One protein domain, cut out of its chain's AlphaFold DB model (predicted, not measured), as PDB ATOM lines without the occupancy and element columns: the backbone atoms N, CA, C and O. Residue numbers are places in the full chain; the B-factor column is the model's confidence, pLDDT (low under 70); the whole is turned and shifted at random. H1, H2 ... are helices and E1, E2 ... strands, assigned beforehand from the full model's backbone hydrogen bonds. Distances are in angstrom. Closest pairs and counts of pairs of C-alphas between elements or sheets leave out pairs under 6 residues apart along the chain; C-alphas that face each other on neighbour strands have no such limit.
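Overview. This is residues 19 to 62 and 127 to 174 of the 174 residues of the protein "Ferredoxin" of bacterium (UniProt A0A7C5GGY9). A two-strand ladder, E1 and E4, runs through the middle of a small mixed body, with the short helix H4 at the end near Lys 22 and Pro 152, and H3 near the other end of E4. H3 packs on H1, the strand hairpin E2 and E3 makes a second small sheet next to H1, H2 is out at a corner, and the tail of residues 166 to 174 sticks out. The printed part has 92 residues, under half of them in named elements, with four helices and four strands in the order E1 H1 E2 E3 H2 H3 E4 H4. The sheets, E1 - E4 and E2 - E3, are antiparallel, and the class is mixed, helices and strands. The whole is compact, with a radius of gyration of the C-alphas of 13.8 A and spans of 41 by 29 by 21 A.

Arrangement. E1, residues 22 to 26, and E4, residues 148 to 152, are antiparallel neighbours at 144 degrees, with N 25 and O 149 2.8 A apart and N 149 and O 25 2.9 A apart, within hydrogen-bond range. H4, residues 153 to 158, follows E4 directly; its closest C-alpha to E1 is that of Ile 153, 6.3 A from that of Lys 22. H3, residues 138 to 142, comes closest to E4 at the C-alphas of Val 140 and Leu 148, 5.0 A apart. H3 and H1, residues 36 to 44, touch; their closest C-alphas, of Cys 37 and Cys 139, are 4.1 A apart. E2, residues 52 to 56, and E3, residues 59 to 62, form an antiparallel hairpin at 154 degrees, with N 56 and O 59 2.8 A apart, within hydrogen-bond range. The closest C-alphas of H1 and E2, those of Glu 38 and Glu 52, are 7.2 A apart. E1 and E3 are only just apart, at 8.2 A. H2, residues 128 to 132, touches no helix, and is only just apart from H3, at 8.2 A. In H1, H2, H3 and H4 every O i to N i+4 pair is within hydrogen-bond range.

Along the chain. E1 begins at C-alpha 22, (127.657, 135.299, 137.105), and is 12.6 A long. H1 measures 12.5 A, E2 12.7 A, E3 10.0 A and E4 12.9 A. H2, H3 and H4 are shorter. H4 ends at C-alpha 158, (126.143, 149.238, 138.513).

Size, cuts and confidence. The C-alphas farthest apart are those of Ala 133 and Arg 173, 42.7 A. Residues 63 to 126 are not printed, and C-alphas 62 and 127 are 15.2 A apart across this cut. Of the links that are printed whole, none is long. Residues 159 to 174, the last of the chain, hold no named element. Mean pLDDT of the printed part is 76.8; residues 19 to 21, 157 and 159 to 174 are under 70.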
ATOM      1  N   MET A  19     134.667 131.186 135.617       46.53
ATOM      2  CA  MET A  19     133.462 130.509 135.122       46.53
ATOM      3  C   MET A  19     132.157 130.702 135.900       46.53
ATOM      4  O   MET A  19     131.126 130.427 135.296       46.53
ATOM      5  N   VAL A  20     132.096 131.265 137.118       53.38
ATOM      6  CA  VAL A  20     130.783 131.609 137.730       53.38
ATOM      7  C   VAL A  20     130.857 132.743 138.786       53.38
ATOM      8  O   VAL A  20     130.374 132.613 139.913       53.38
ATOM      9  N   GLU A  21     131.362 133.925 138.420       67.31
ATOM     10  CA  GLU A  21     130.945 135.178 139.103       67.31
ATOM     11  C   GLU A  21     129.541 135.629 138.654       67.31
ATOM     12  O   GLU A  21     128.904 136.486 139.267       67.31
ATOM     13  N   LYS A  22     128.998 135.000 137.604       80.69
ATOM     14  CA  LYS A  22     127.657 135.299 137.105       80.69
ATOM     15  C   LYS A  22     126.581 134.769 138.047       80.69
ATOM     16  O   LYS A  22     126.654 133.649 138.563       80.69
ATOM     17  N   ARG A  23     125.548 135.575 138.261       85.06
ATOM     18  CA  ARG A  23     124.350 135.217 139.025       85.06
ATOM     19  C   ARG A  23     123.105 135.537 138.218       85.06
ATOM     20  O   ARG A  23     123.120 136.359 137.304       85.06
ATOM     21  N   ILE A  24     122.009 134.863 138.559       87.69
ATOM     22  CA  ILE A  24     120.696 135.229 138.034       87.69
ATOM     23  C   ILE A  24     120.247 136.500 138.752       87.69
ATOM     24  O   ILE A  24     120.051 136.497 139.970       87.69
ATOM     25  N   VAL A  25     120.056 137.559 137.976       87.25
ATOM     26  CA  VAL A  25     119.637 138.887 138.421       87.25
ATOM     27  C   VAL A  25     118.262 139.185 137.839       87.25
ATOM     28  O   VAL A  25     117.979 138.828 136.694       87.25
ATOM     29  N   ILE A  26     117.408 139.831 138.632       84.31
ATOM     30  CA  ILE A  26     116.038 140.159 138.239       84.31
ATOM     31  C   ILE A  26     115.899 141.672 138.058       84.31
ATOM     32  O   ILE A  26     116.207 142.466 138.942       84.31
ATOM     33  N   ASP A  27     115.401 142.060 136.895       84.50
ATOM     34  CA  ASP A  27     114.959 143.403 136.550       84.50
ATOM     35  C   ASP A  27     113.439 143.480 136.766       84.50
ATOM     36  O   ASP A  27     112.654 142.983 135.951       84.50
ATOM     37  N   LEU A  28     113.018 144.016 137.918       79.62
ATOM     38  CA  LEU A  28     111.601 144.022 138.304       79.62
ATOM     39  C   LEU A  28     110.742 144.900 137.393       79.62
ATOM     40  O   LEU A  28     109.599 144.537 137.139       79.62
ATOM     41  N   ASP A  29     111.297 145.980 136.846       82.31
ATOM     42  CA  ASP A  29     110.567 146.895 135.958       82.31
ATOM     43  C   ASP A  29     110.186 146.223 134.628       82.31
ATOM     44  O   ASP A  29     109.256 146.648 133.943       82.31
ATOM     45  N   ARG A  30     110.883 145.140 134.266       85.44
ATOM     46  CA  ARG A  30     110.582 144.321 133.084       85.44
ATOM     47  C   ARG A  30     109.762 143.080 133.405       85.44
ATOM     48  O   ARG A  30     109.313 142.391 132.491       85.44
ATOM     49  N   CYS A  31     109.592 142.722 134.674       86.19
ATOM     50  CA  CYS A  31     108.918 141.482 135.028       86.19
ATOM     51  C   CYS A  31     107.401 141.613 134.835       86.19
ATOM     52  O   CYS A  31     106.718 142.277 135.604       86.19
ATOM     53  N   ILE A  32     106.862 140.912 133.837       87.50
ATOM     54  CA  ILE A  32     105.418 140.895 133.540       87.50
ATOM     55  C   ILE A  32     104.651 139.758 134.239       87.50
ATOM     56  O   ILE A  32     103.507 139.486 133.894       87.50
ATOM     57  N   GLY A  33     105.288 139.007 135.147       86.75
ATOM     58  CA  GLY A  33     104.623 137.925 135.886       86.75
ATOM     59  C   GLY A  33     104.137 136.733 135.041       86.75
ATOM     60  O   GLY A  33     103.329 135.948 135.519       86.75
ATOM     61  N   CYS A  34     104.633 136.552 133.809       90.25
ATOM     62  CA  CYS A  34     104.151 135.533 132.856       90.25
ATOM     63  C   CYS A  34     104.398 134.059 133.245       90.25
ATOM     64  O   CYS A  34     103.970 133.166 132.526       90.25
ATOM     65  N   GLN A  35     105.144 133.795 134.324       90.06
ATOM     66  CA  GLN A  35     105.478 132.450 134.829       90.06
ATOM     67  C   GLN A  35     106.273 131.536 133.881       90.06
ATOM     68  O   GLN A  35     106.552 130.388 134.222       90.06
ATOM     69  N   ALA A  36     106.731 132.039 132.734       92.44
ATOM     70  CA  ALA A  36     107.514 131.249 131.785       92.44
ATOM     71  C   ALA A  36     108.802 130.680 132.422       92.44
ATOM     72  O   ALA A  36     109.174 129.533 132.186       92.44
ATOM     73  N   CYS A  37     109.440 131.449 133.309       91.88
ATOM     74  CA  CYS A  37     110.618 131.016 134.062       91.88
ATOM     75  C   CYS A  37     110.351 129.828 135.004       91.88
ATOM     76  O   CYS A  37     111.211 128.958 135.135       91.88
ATOM     77  N   GLU A  38     109.172 129.771 135.628       89.81
ATOM     78  CA  GLU A  38     108.763 128.668 136.504       89.81
ATOM     79  C   GLU A  38     108.542 127.390 135.689       89.81
ATOM     80  O   GLU A  38     109.049 126.329 136.049       89.81
ATOM     81  N   VAL A  39     107.829 127.503 134.565       91.88
ATOM     82  CA  VAL A  39     107.569 126.373 133.664       91.88
ATOM     83  C   VAL A  39     108.880 125.814 133.114       91.88
ATOM     84  O   VAL A  39     109.101 124.609 133.191       91.88
ATOM     85  N   ALA A  40     109.780 126.677 132.636       93.00
ATOM     86  CA  ALA A  40     111.087 126.255 132.134       93.00
ATOM     87  C   ALA A  40     111.916 125.539 133.210       93.00
ATOM     88  O   ALA A  40     112.508 124.497 132.943       93.00
ATOM     89  N   CYS A  41     111.916 126.062 134.440       91.69
ATOM     90  CA  CYS A  41     112.605 125.433 135.561       91.69
ATOM     91  C   CYS A  41     112.033 124.038 135.861       91.69
ATOM     92  O   CYS A  41     112.784 123.075 135.972       91.69
ATOM     93  N   ARG A  42     110.704 123.897 135.912       90.88
ATOM     94  CA  ARG A  42     110.058 122.596 136.137       90.88
ATOM     95  C   ARG A  42     110.378 121.589 135.039       90.88
ATOM     96  O   ARG A  42     110.607 120.428 135.355       90.88
ATOM     97  N   VAL A  43     110.400 122.007 133.773       91.69
ATOM     98  CA  VAL A  43     110.735 121.117 132.646       91.69
ATOM     99  C   VAL A  43     112.154 120.563 132.787       91.69
ATOM    100  O   VAL A  43     112.348 119.361 132.638       91.69
ATOM    101  N   GLU A  44     113.121 121.406 133.149       90.50
ATOM    102  CA  GLU A  44     114.515 120.987 133.375       90.50
ATOM    103  C   GLU A  44     114.686 120.097 134.616       90.50
ATOM    104  O   GLU A  44     115.653 119.349 134.716       90.50
ATOM    105  N   HIS A  45     113.750 120.154 135.564       88.12
ATOM    106  CA  HIS A  45     113.816 119.399 136.814       88.12
ATOM    107  C   HIS A  45     112.660 118.409 136.968       88.12
ATOM    108  O   HIS A  45     112.150 118.231 138.070       88.12
ATOM    109  N   CYS A  46     112.223 117.757 135.887       85.56
ATOM    110  CA  CYS A  46     111.232 116.668 135.925       85.56
ATOM    111  C   CYS A  46     109.945 116.997 136.718       85.56
ATOM    112  O   CYS A  46     109.377 116.143 137.396       85.56
ATOM    113  N   GLY A  47     109.486 118.247 136.653       81.00
ATOM    114  CA  GLY A  47     108.291 118.746 137.336       81.00
ATOM    115  C   GLY A  47     108.531 119.342 138.727       81.00
ATOM    116  O   GLY A  47     107.608 119.950 139.281       81.00
ATOM    117  N   PHE A  48     109.741 119.229 139.280       80.19
ATOM    118  CA  PHE A  48     110.084 119.774 140.592       80.19
ATOM    119  C   PHE A  48     110.230 121.297 140.575       80.19
ATOM    120  O   PHE A  48     110.631 121.917 139.586       80.19
ATOM    121  N   ARG A  49     109.857 121.917 141.698       74.44
ATOM    122  CA  ARG A  49     109.829 123.370 141.857       74.44
ATOM    123  C   ARG A  49     111.130 123.852 142.493       74.44
ATOM    124  O   ARG A  49     111.216 124.004 143.703       74.44
ATOM    125  N   ASN A  50     112.124 124.130 141.657       81.94
ATOM    126  CA  ASN A  50     113.413 124.664 142.118       81.94
ATOM    127  C   ASN A  50     113.458 126.203 142.081       81.94
ATOM    128  O   ASN A  50     114.347 126.820 142.669       81.94
ATOM    129  N   LEU A  51     112.487 126.821 141.407       82.00
ATOM    130  CA  LEU A  51     112.236 128.256 141.376       82.00
ATOM    131  C   LEU A  51     110.827 128.494 141.917       82.00
ATOM    132  O   LEU A  51     109.852 127.946 141.400       82.00
ATOM    133  N   GLU A  52     110.731 129.291 142.974       75.75
ATOM    134  CA  GLU A  52     109.471 129.646 143.608       75.75
ATOM    135  C   GLU A  52     108.939 130.981 143.096       75.75
ATOM    136  O   GLU A  52     109.615 131.744 142.406       75.75
ATOM    137  N   ARG A  53     107.695 131.276 143.458       80.19
ATOM    138  CA  ARG A  53     107.052 132.550 143.175       80.19
ATOM    139  C   ARG A  53     106.815 133.258 144.493       80.19
ATOM    140  O   ARG A  53     105.963 132.834 145.270       80.19
ATOM    141  N   ALA A  54     107.541 134.343 144.719       80.50
ATOM    142  CA  ALA A  54     107.286 135.206 145.854       80.50
ATOM    143  C   ALA A  54     106.150 136.172 145.503       80.50
ATOM    144  O   ALA A  54     106.181 136.848 144.471       80.50
ATOM    145  N   GLN A  55     105.128 136.205 146.354       76.19
ATOM    146  CA  GLN A  55     104.011 137.136 146.247       76.19
ATOM    147  C   GLN A  55     104.295 138.357 147.123       76.19
ATOM    148  O   GLN A  55     104.460 138.237 148.334       76.19
ATOM    149  N   PHE A  56     104.349 139.527 146.498       71.56
ATOM    150  CA  PHE A  56     104.506 140.821 147.146       71.56
ATOM    151  C   PHE A  56     103.301 141.685 146.801       71.56
ATOM    152  O   PHE A  56     103.282 142.316 145.746       71.56
ATOM    153  N   TYR A  57     102.308 141.719 147.692       76.50
ATOM    154  CA  TYR A  57     101.031 142.394 147.441       76.50
ATOM    155  C   TYR A  57     100.440 141.943 146.091       76.50
ATOM    156  O   TYR A  57     100.137 140.763 145.922       76.50
ATOM    157  N   ASP A  58     100.367 142.854 145.122       74.69
ATOM    158  CA  ASP A  58      99.799 142.620 143.794       74.69
ATOM    159  C   ASP A  58     100.832 142.135 142.756       74.69
ATOM    160  O   ASP A  58     100.488 141.882 141.603       74.69
ATOM    161  N   ALA A  59     102.106 141.988 143.140       70.50
ATOM    162  CA  ALA A  59     103.181 141.534 142.262       70.50
ATOM    163  C   ALA A  59     103.620 140.106 142.607       70.50
ATOM    164  O   ALA A  59     103.910 139.779 143.756       70.50
ATOM    165  N   ALA A  60     103.730 139.247 141.594       75.00
ATOM    166  CA  ALA A  60     104.296 137.912 141.739       75.00
ATOM    167  C   ALA A  60     105.628 137.846 140.989       75.00
ATOM    168  O   ALA A  60     105.658 137.927 139.760       75.00
ATOM    169  N   ILE A  61     106.727 137.707 141.729       82.62
ATOM    170  CA  ILE A  61     108.080 137.726 141.169       82.62
ATOM    171  C   ILE A  61     108.752 136.362 141.345       82.62
ATOM    172  O   ILE A  61     108.506 135.678 142.345       82.62
ATOM    173  N   PRO A  62     109.591 135.937 140.387       84.06
ATOM    174  CA  PRO A  62     110.372 134.724 140.556       84.06
ATOM    175  C   PRO A  62     111.331 134.880 141.743       84.06
ATOM    176  O   PRO A  62     111.987 135.908 141.898       84.06
ATOM    177  N   ASN A 127     120.811 125.538 137.362       90.50
ATOM    178  CA  ASN A 127     120.979 124.687 136.182       90.50
ATOM    179  C   ASN A 127     122.468 124.395 135.920       90.50
ATOM    180  O   ASN A 127     122.970 124.624 134.817       90.50
ATOM    181  N   GLU A 128     123.172 123.932 136.952       88.81
ATOM    182  CA  GLU A 128     124.619 123.706 136.965       88.81
ATOM    183  C   GLU A 128     125.158 123.030 135.696       88.81
ATOM    184  O   GLU A 128     126.072 123.559 135.070       88.81
ATOM    185  N   GLU A 129     124.554 121.925 135.256       88.69
ATOM    186  CA  GLU A 129     124.969 121.214 134.038       88.69
ATOM    187  C   GLU A 129     124.952 122.120 132.793       88.69
ATOM    188  O   GLU A 129     125.876 122.106 131.979       88.69
ATOM    189  N   ARG A 130     123.926 122.971 132.662       91.69
ATOM    190  CA  ARG A 130     123.810 123.923 131.550       91.69
ATOM    191  C   ARG A 130     124.861 125.021 131.647       91.69
ATOM    192  O   ARG A 130     125.452 125.371 130.627       91.69
ATOM    193  N   VAL A 131     125.078 125.553 132.848       89.88
ATOM    194  CA  VAL A 131     126.051 126.627 133.097       89.88
ATOM    195  C   VAL A 131     127.471 126.148 132.814       89.88
ATOM    196  O   VAL A 131     128.204 126.828 132.099       89.88
ATOM    197  N   LEU A 132     127.831 124.949 133.278       87.50
ATOM    198  CA  LEU A 132     129.132 124.334 133.002       87.50
ATOM    199  C   LEU A 132     129.325 124.022 131.508       87.50
ATOM    200  O   LEU A 132     130.444 124.075 131.007       87.50
ATOM    201  N   ALA A 133     128.241 123.780 130.765       89.19
ATOM    202  CA  ALA A 133     128.259 123.657 129.306       89.19
ATOM    203  C   ALA A 133     128.277 125.013 128.558       89.19
ATOM    204  O   ALA A 133     128.074 125.047 127.341       89.19
ATOM    205  N   GLY A 134     128.461 126.138 129.258       87.31
ATOM    206  CA  GLY A 134     128.510 127.484 128.676       87.31
ATOM    207  C   GLY A 134     127.151 128.052 128.250       87.31
ATOM    208  O   GLY A 134     127.095 129.062 127.547       87.31
ATOM    209  N   LYS A 135     126.042 127.420 128.650       90.75
ATOM    210  CA  LYS A 135     124.676 127.882 128.360       90.75
ATOM    211  C   LYS A 135     124.119 128.685 129.534       90.75
ATOM    212  O   LYS A 135     124.531 128.531 130.678       90.75
ATOM    213  N   THR A 136     123.118 129.520 129.270       92.50
ATOM    214  CA  THR A 136     122.383 130.208 130.338       92.50
ATOM    215  C   THR A 136     121.384 129.269 131.033       92.50
ATOM    216  O   THR A 136     120.886 128.309 130.412       92.50
ATOM    217  N   PRO A 137     121.043 129.545 132.309       93.00
ATOM    218  CA  PRO A 137     119.962 128.853 133.005       93.00
ATOM    219  C   PRO A 137     118.648 128.936 132.222       93.00
ATOM    220  O   PRO A 137     118.367 129.939 131.559       93.00
ATOM    221  N   ALA A 138     117.818 127.897 132.300       94.06
ATOM    222  CA  ALA A 138     116.620 127.808 131.464       94.06
ATOM    223  C   ALA A 138     115.599 128.914 131.762       94.06
ATOM    224  O   ALA A 138     114.974 129.450 130.846       94.06
ATOM    225  N   CYS A 139     115.483 129.316 133.032       93.06
ATOM    226  CA  CYS A 139     114.618 130.418 133.445       93.06
ATOM    227  C   CYS A 139     115.028 131.762 132.814       93.06
ATOM    228  O   CYS A 139     114.157 132.550 132.446       93.06
ATOM    229  N   VAL A 140     116.333 131.998 132.642       93.75
ATOM    230  CA  VAL A 140     116.886 133.185 131.971       93.75
ATOM    231  C   VAL A 140     116.629 133.100 130.470       93.75
ATOM    232  O   VAL A 140     116.096 134.040 129.891       93.75
ATOM    233  N   ALA A 141     116.933 131.955 129.851       94.56
ATOM    234  CA  ALA A 141     116.766 131.746 128.412       94.56
ATOM    235  C   ALA A 141     115.308 131.893 127.934       94.56
ATOM    236  O   ALA A 141     115.068 132.323 126.810       94.56
ATOM    237  N   THR A 142     114.340 131.543 128.782       95.50
ATOM    238  CA  THR A 142     112.908 131.597 128.456       95.50
ATOM    239  C   THR A 142     112.270 132.968 128.694       95.50
ATOM    240  O   THR A 142     111.177 133.213 128.195       95.50
ATOM    241  N   CYS A 143     112.886 133.869 129.467       94.19
ATOM    242  CA  CYS A 143     112.220 135.092 129.917       94.19
ATOM    243  C   CYS A 143     111.852 136.023 128.737       94.19
ATOM    244  O   CYS A 143     112.735 136.699 128.208       94.19
ATOM    245  N   PRO A 144     110.561 136.153 128.358       93.94
ATOM    246  CA  PRO A 144     110.184 136.883 127.145       93.94
ATOM    247  C   PRO A 144     110.381 138.396 127.291       93.94
ATOM    248  O   PRO A 144     110.681 139.087 126.326       93.94
ATOM    249  N   ALA A 145     110.247 138.912 128.514       90.00
ATOM    250  CA  ALA A 145     110.426 140.327 128.811       90.00
ATOM    251  C   ALA A 145     111.897 140.718 129.065       90.00
ATOM    252  O   ALA A 145     112.192 141.886 129.316       90.00
ATOM    253  N   GLY A 146     112.829 139.754 129.054       89.75
ATOM    254  CA  GLY A 146     114.236 140.005 129.383       89.75
ATOM    255  C   GLY A 146     114.445 140.525 130.812       89.75
ATOM    256  O   GLY A 146     115.358 141.317 131.058       89.75
ATOM    257  N   ALA A 147     113.562 140.127 131.734       88.31
ATOM    258  CA  ALA A 147     113.616 140.500 133.144       88.31
ATOM    259  C   ALA A 147     114.675 139.700 133.915       88.31
ATOM    260  O   ALA A 147     115.332 140.236 134.797       88.31
ATOM    261  N   LEU A 148     114.861 138.421 133.581       89.88
ATOM    262  CA  LEU A 148     115.916 137.588 134.157       89.88
ATOM    263  C   LEU A 148     117.181 137.703 133.309       89.88
ATOM    264  O   LEU A 148     117.128 137.516 132.095       89.88
ATOM    265  N   LYS A 149     118.313 137.986 133.954       89.56
ATOM    266  CA  LYS A 149     119.633 138.127 133.325       89.56
ATOM    267  C   LYS A 149     120.641 137.229 134.037       89.56
ATOM    268  O   LYS A 149     120.496 136.978 135.230       89.56
ATOM    269  N   PHE A 150     121.644 136.736 133.314       90.44
ATOM    270  CA  PHE A 150     122.742 135.941 133.872       90.44
ATOM    271  C   PHE A 150     124.059 136.686 133.657       90.44
ATOM    272  O   PHE A 150     124.700 136.552 132.615       90.44
ATOM    273  N   GLU A 151     124.408 137.529 134.622       85.62
ATOM    274  CA  GLU A 151     125.474 138.532 134.519       85.62
ATOM    275  C   GLU A 151     126.326 138.536 135.798       85.62
ATOM    276  O   GLU A 151     125.850 138.057 136.836       85.62
ATOM    277  N   PRO A 152     127.573 139.039 135.749       82.69
ATOM    278  CA  PRO A 152     128.382 139.273 136.944       82.69
ATOM    279  C   PRO A 152     127.658 140.183 137.944       82.69
ATOM    280  O   PRO A 152     126.877 141.059 137.553       82.69
ATOM    281  N   ILE A 153     127.904 139.979 139.239       74.94
ATOM    282  CA  ILE A 153     127.238 140.757 140.296       74.94
ATOM    283  C   ILE A 153     127.626 142.237 140.196       74.94
ATOM    284  O   ILE A 153     126.777 143.103 140.386       74.94
ATOM    285  N   GLU A 154     128.877 142.533 139.859       76.31
ATOM    286  CA  GLU A 154     129.443 143.879 139.757       76.31
ATOM    287  C   GLU A 154     128.674 144.710 138.725       76.31
ATOM    288  O   GLU A 154     128.178 145.795 139.032       76.31
ATOM    289  N   GLU A 155     128.466 144.151 137.532       74.69
ATOM    290  CA  GLU A 155     127.675 144.792 136.479       74.69
ATOM    291  C   GLU A 155     126.213 144.992 136.896       74.69
ATOM    292  O   GLU A 155     125.583 146.001 136.571       74.69
ATOM    293  N   ALA A 156     125.646 144.026 137.619       70.56
ATOM    294  CA  ALA A 156     124.275 144.110 138.101       70.56
ATOM    295  C   ALA A 156     124.093 145.206 139.162       70.56
ATOM    296  O   ALA A 156     123.057 145.881 139.177       70.56
ATOM    297  N   VAL A 157     125.098 145.400 140.025       69.06
ATOM    298  CA  VAL A 157     125.152 146.485 141.015       69.06
ATOM    299  C   VAL A 157     125.204 147.839 140.314       69.06
ATOM    300  O   VAL A 157     124.431 148.726 140.675       69.06
ATOM    301  N   GLU A 158     126.053 147.996 139.296       71.44
ATOM    302  CA  GLU A 158     126.143 149.238 138.513       71.44
ATOM    303  C   GLU A 158     124.811 149.593 137.842       71.44
ATOM    304  O   GLU A 158     124.376 150.747 137.869       71.44
ATOM    305  N   LYS A 159     124.114 148.587 137.302       66.94
ATOM    306  CA  LYS A 159     122.810 148.743 136.642       66.94
ATOM    307  C   LYS A 159     121.642 148.937 137.630       66.94
ATOM    308  O   LYS A 159     120.505 149.069 137.183       66.94
ATOM    309  N   ASN A 160     121.891 148.964 138.947       64.38
ATOM    310  CA  ASN A 160     120.874 149.030 140.011       64.38
ATOM    311  C   ASN A 160     119.767 147.963 139.888       64.38
ATOM    312  O   ASN A 160     118.619 148.197 140.272       64.38
ATOM    313  N   LEU A 161     120.085 146.780 139.357       57.66
ATOM    314  CA  LEU A 161     119.096 145.716 139.197       57.66
ATOM    315  C   LEU A 161     118.781 145.070 140.558       57.66
ATOM    316  O   LEU A 161     119.671 144.816 141.381       57.66
ATOM    317  N   LEU A 162     117.493 144.812 140.816       54.50
ATOM    318  CA  LEU A 162     116.978 144.273 142.079       54.50
ATOM    319  C   LEU A 162     117.370 142.796 142.240       54.50
ATOM    320  O   LEU A 162     116.640 141.857 141.947       54.50
ATOM    321  N   GLY A 163     118.585 142.627 142.744       49.66
ATOM    322  CA  GLY A 163     119.215 141.372 143.148       49.66
ATOM    323  C   GLY A 163     120.473 141.608 143.992       49.66
ATOM    324  O   GLY A 163     120.829 140.745 144.790       49.66
ATOM    325  N   ALA A 164     121.076 142.804 143.890       43.84
ATOM    326  CA  ALA A 164     122.274 143.192 144.640       43.84
ATOM    327  C   ALA A 164     122.070 144.331 145.669       43.84
ATOM    328  O   ALA A 164     122.913 144.552 146.534       43.84
ATOM    329  N   ARG A 165     120.934 145.039 145.647       31.70
ATOM    330  CA  ARG A 165     120.565 146.054 146.649       31.70
ATOM    331  C   ARG A 165     119.046 146.146 146.733       31.70
ATOM    332  O   ARG A 165     118.398 146.472 145.745       31.70
ATOM    333  N   VAL A 166     118.463 145.918 147.909       33.94
ATOM    334  CA  VAL A 166     117.102 146.402 148.178       33.94
ATOM    335  C   VAL A 166     117.224 147.899 148.461       33.94
ATOM    336  O   VAL A 166     117.439 148.299 149.600       33.94
ATOM    337  N   ILE A 167     117.130 148.736 147.429       32.91
ATOM    338  CA  ILE A 167     116.778 150.148 147.611       32.91
ATOM    339  C   ILE A 167     115.375 150.309 147.046       32.91
ATOM    340  O   ILE A 167     115.179 150.643 145.881       32.91
ATOM    341  N   GLY A 168     114.379 150.052 147.892       31.03
ATOM    342  CA  GLY A 168     113.046 150.567 147.626       31.03
ATOM    343  C   GLY A 168     113.124 152.092 147.636       31.03
ATOM    344  O   GLY A 168     113.557 152.684 148.629       31.03
ATOM    345  N   LYS A 169     112.705 152.751 146.550       30.83
ATOM    346  CA  LYS A 169     112.323 154.165 146.647       30.83
ATOM    347  C   LYS A 169     111.281 154.270 147.768       30.83
ATOM    348  O   LYS A 169     110.369 153.448 147.828       30.83
ATOM    349  N   ARG A 170     111.481 155.225 148.691       34.41
ATOM    350  CA  ARG A 170     110.639 155.470 149.882       34.41
ATOM    351  C   ARG A 170     109.159 155.234 149.553       34.41
ATOM    352  O   ARG A 170     108.580 156.022 148.815       34.41
ATOM    353  N   GLY A 171     108.568 154.170 150.097       34.47
ATOM    354  CA  GLY A 171     107.154 153.872 149.855       34.47
ATOM    355  C   GLY A 171     106.647 152.529 150.376       34.47
ATOM    356  O   GLY A 171     105.499 152.458 150.797       34.47
ATOM    357  N   VAL A 172     107.476 151.483 150.438       33.06
ATOM    358  CA  VAL A 172     107.023 150.170 150.933       33.06
ATOM    359  C   VAL A 172     107.295 150.072 152.435       33.06
ATOM    360  O   VAL A 172     108.419 149.797 152.859       33.06
ATOM    361  N   ARG A 173     106.285 150.389 153.253       31.69
ATOM    362  CA  ARG A 173     106.314 150.124 154.701       31.69
ATOM    363  C   ARG A 173     106.119 148.618 154.940       31.69
ATOM    364  O   ARG A 173     105.365 147.983 154.205       31.69
ATOM    365  N   ARG A 174     106.865 148.086 155.916       37.31
ATOM    366  CA  ARG A 174     106.692 146.737 156.483       37.31
ATOM    367  C   ARG A 174     105.286 146.554 157.037       37.31
ATOM    368  O   ARG A 174     104.746 147.567 157.538       37.31
TER     369      ARG A 174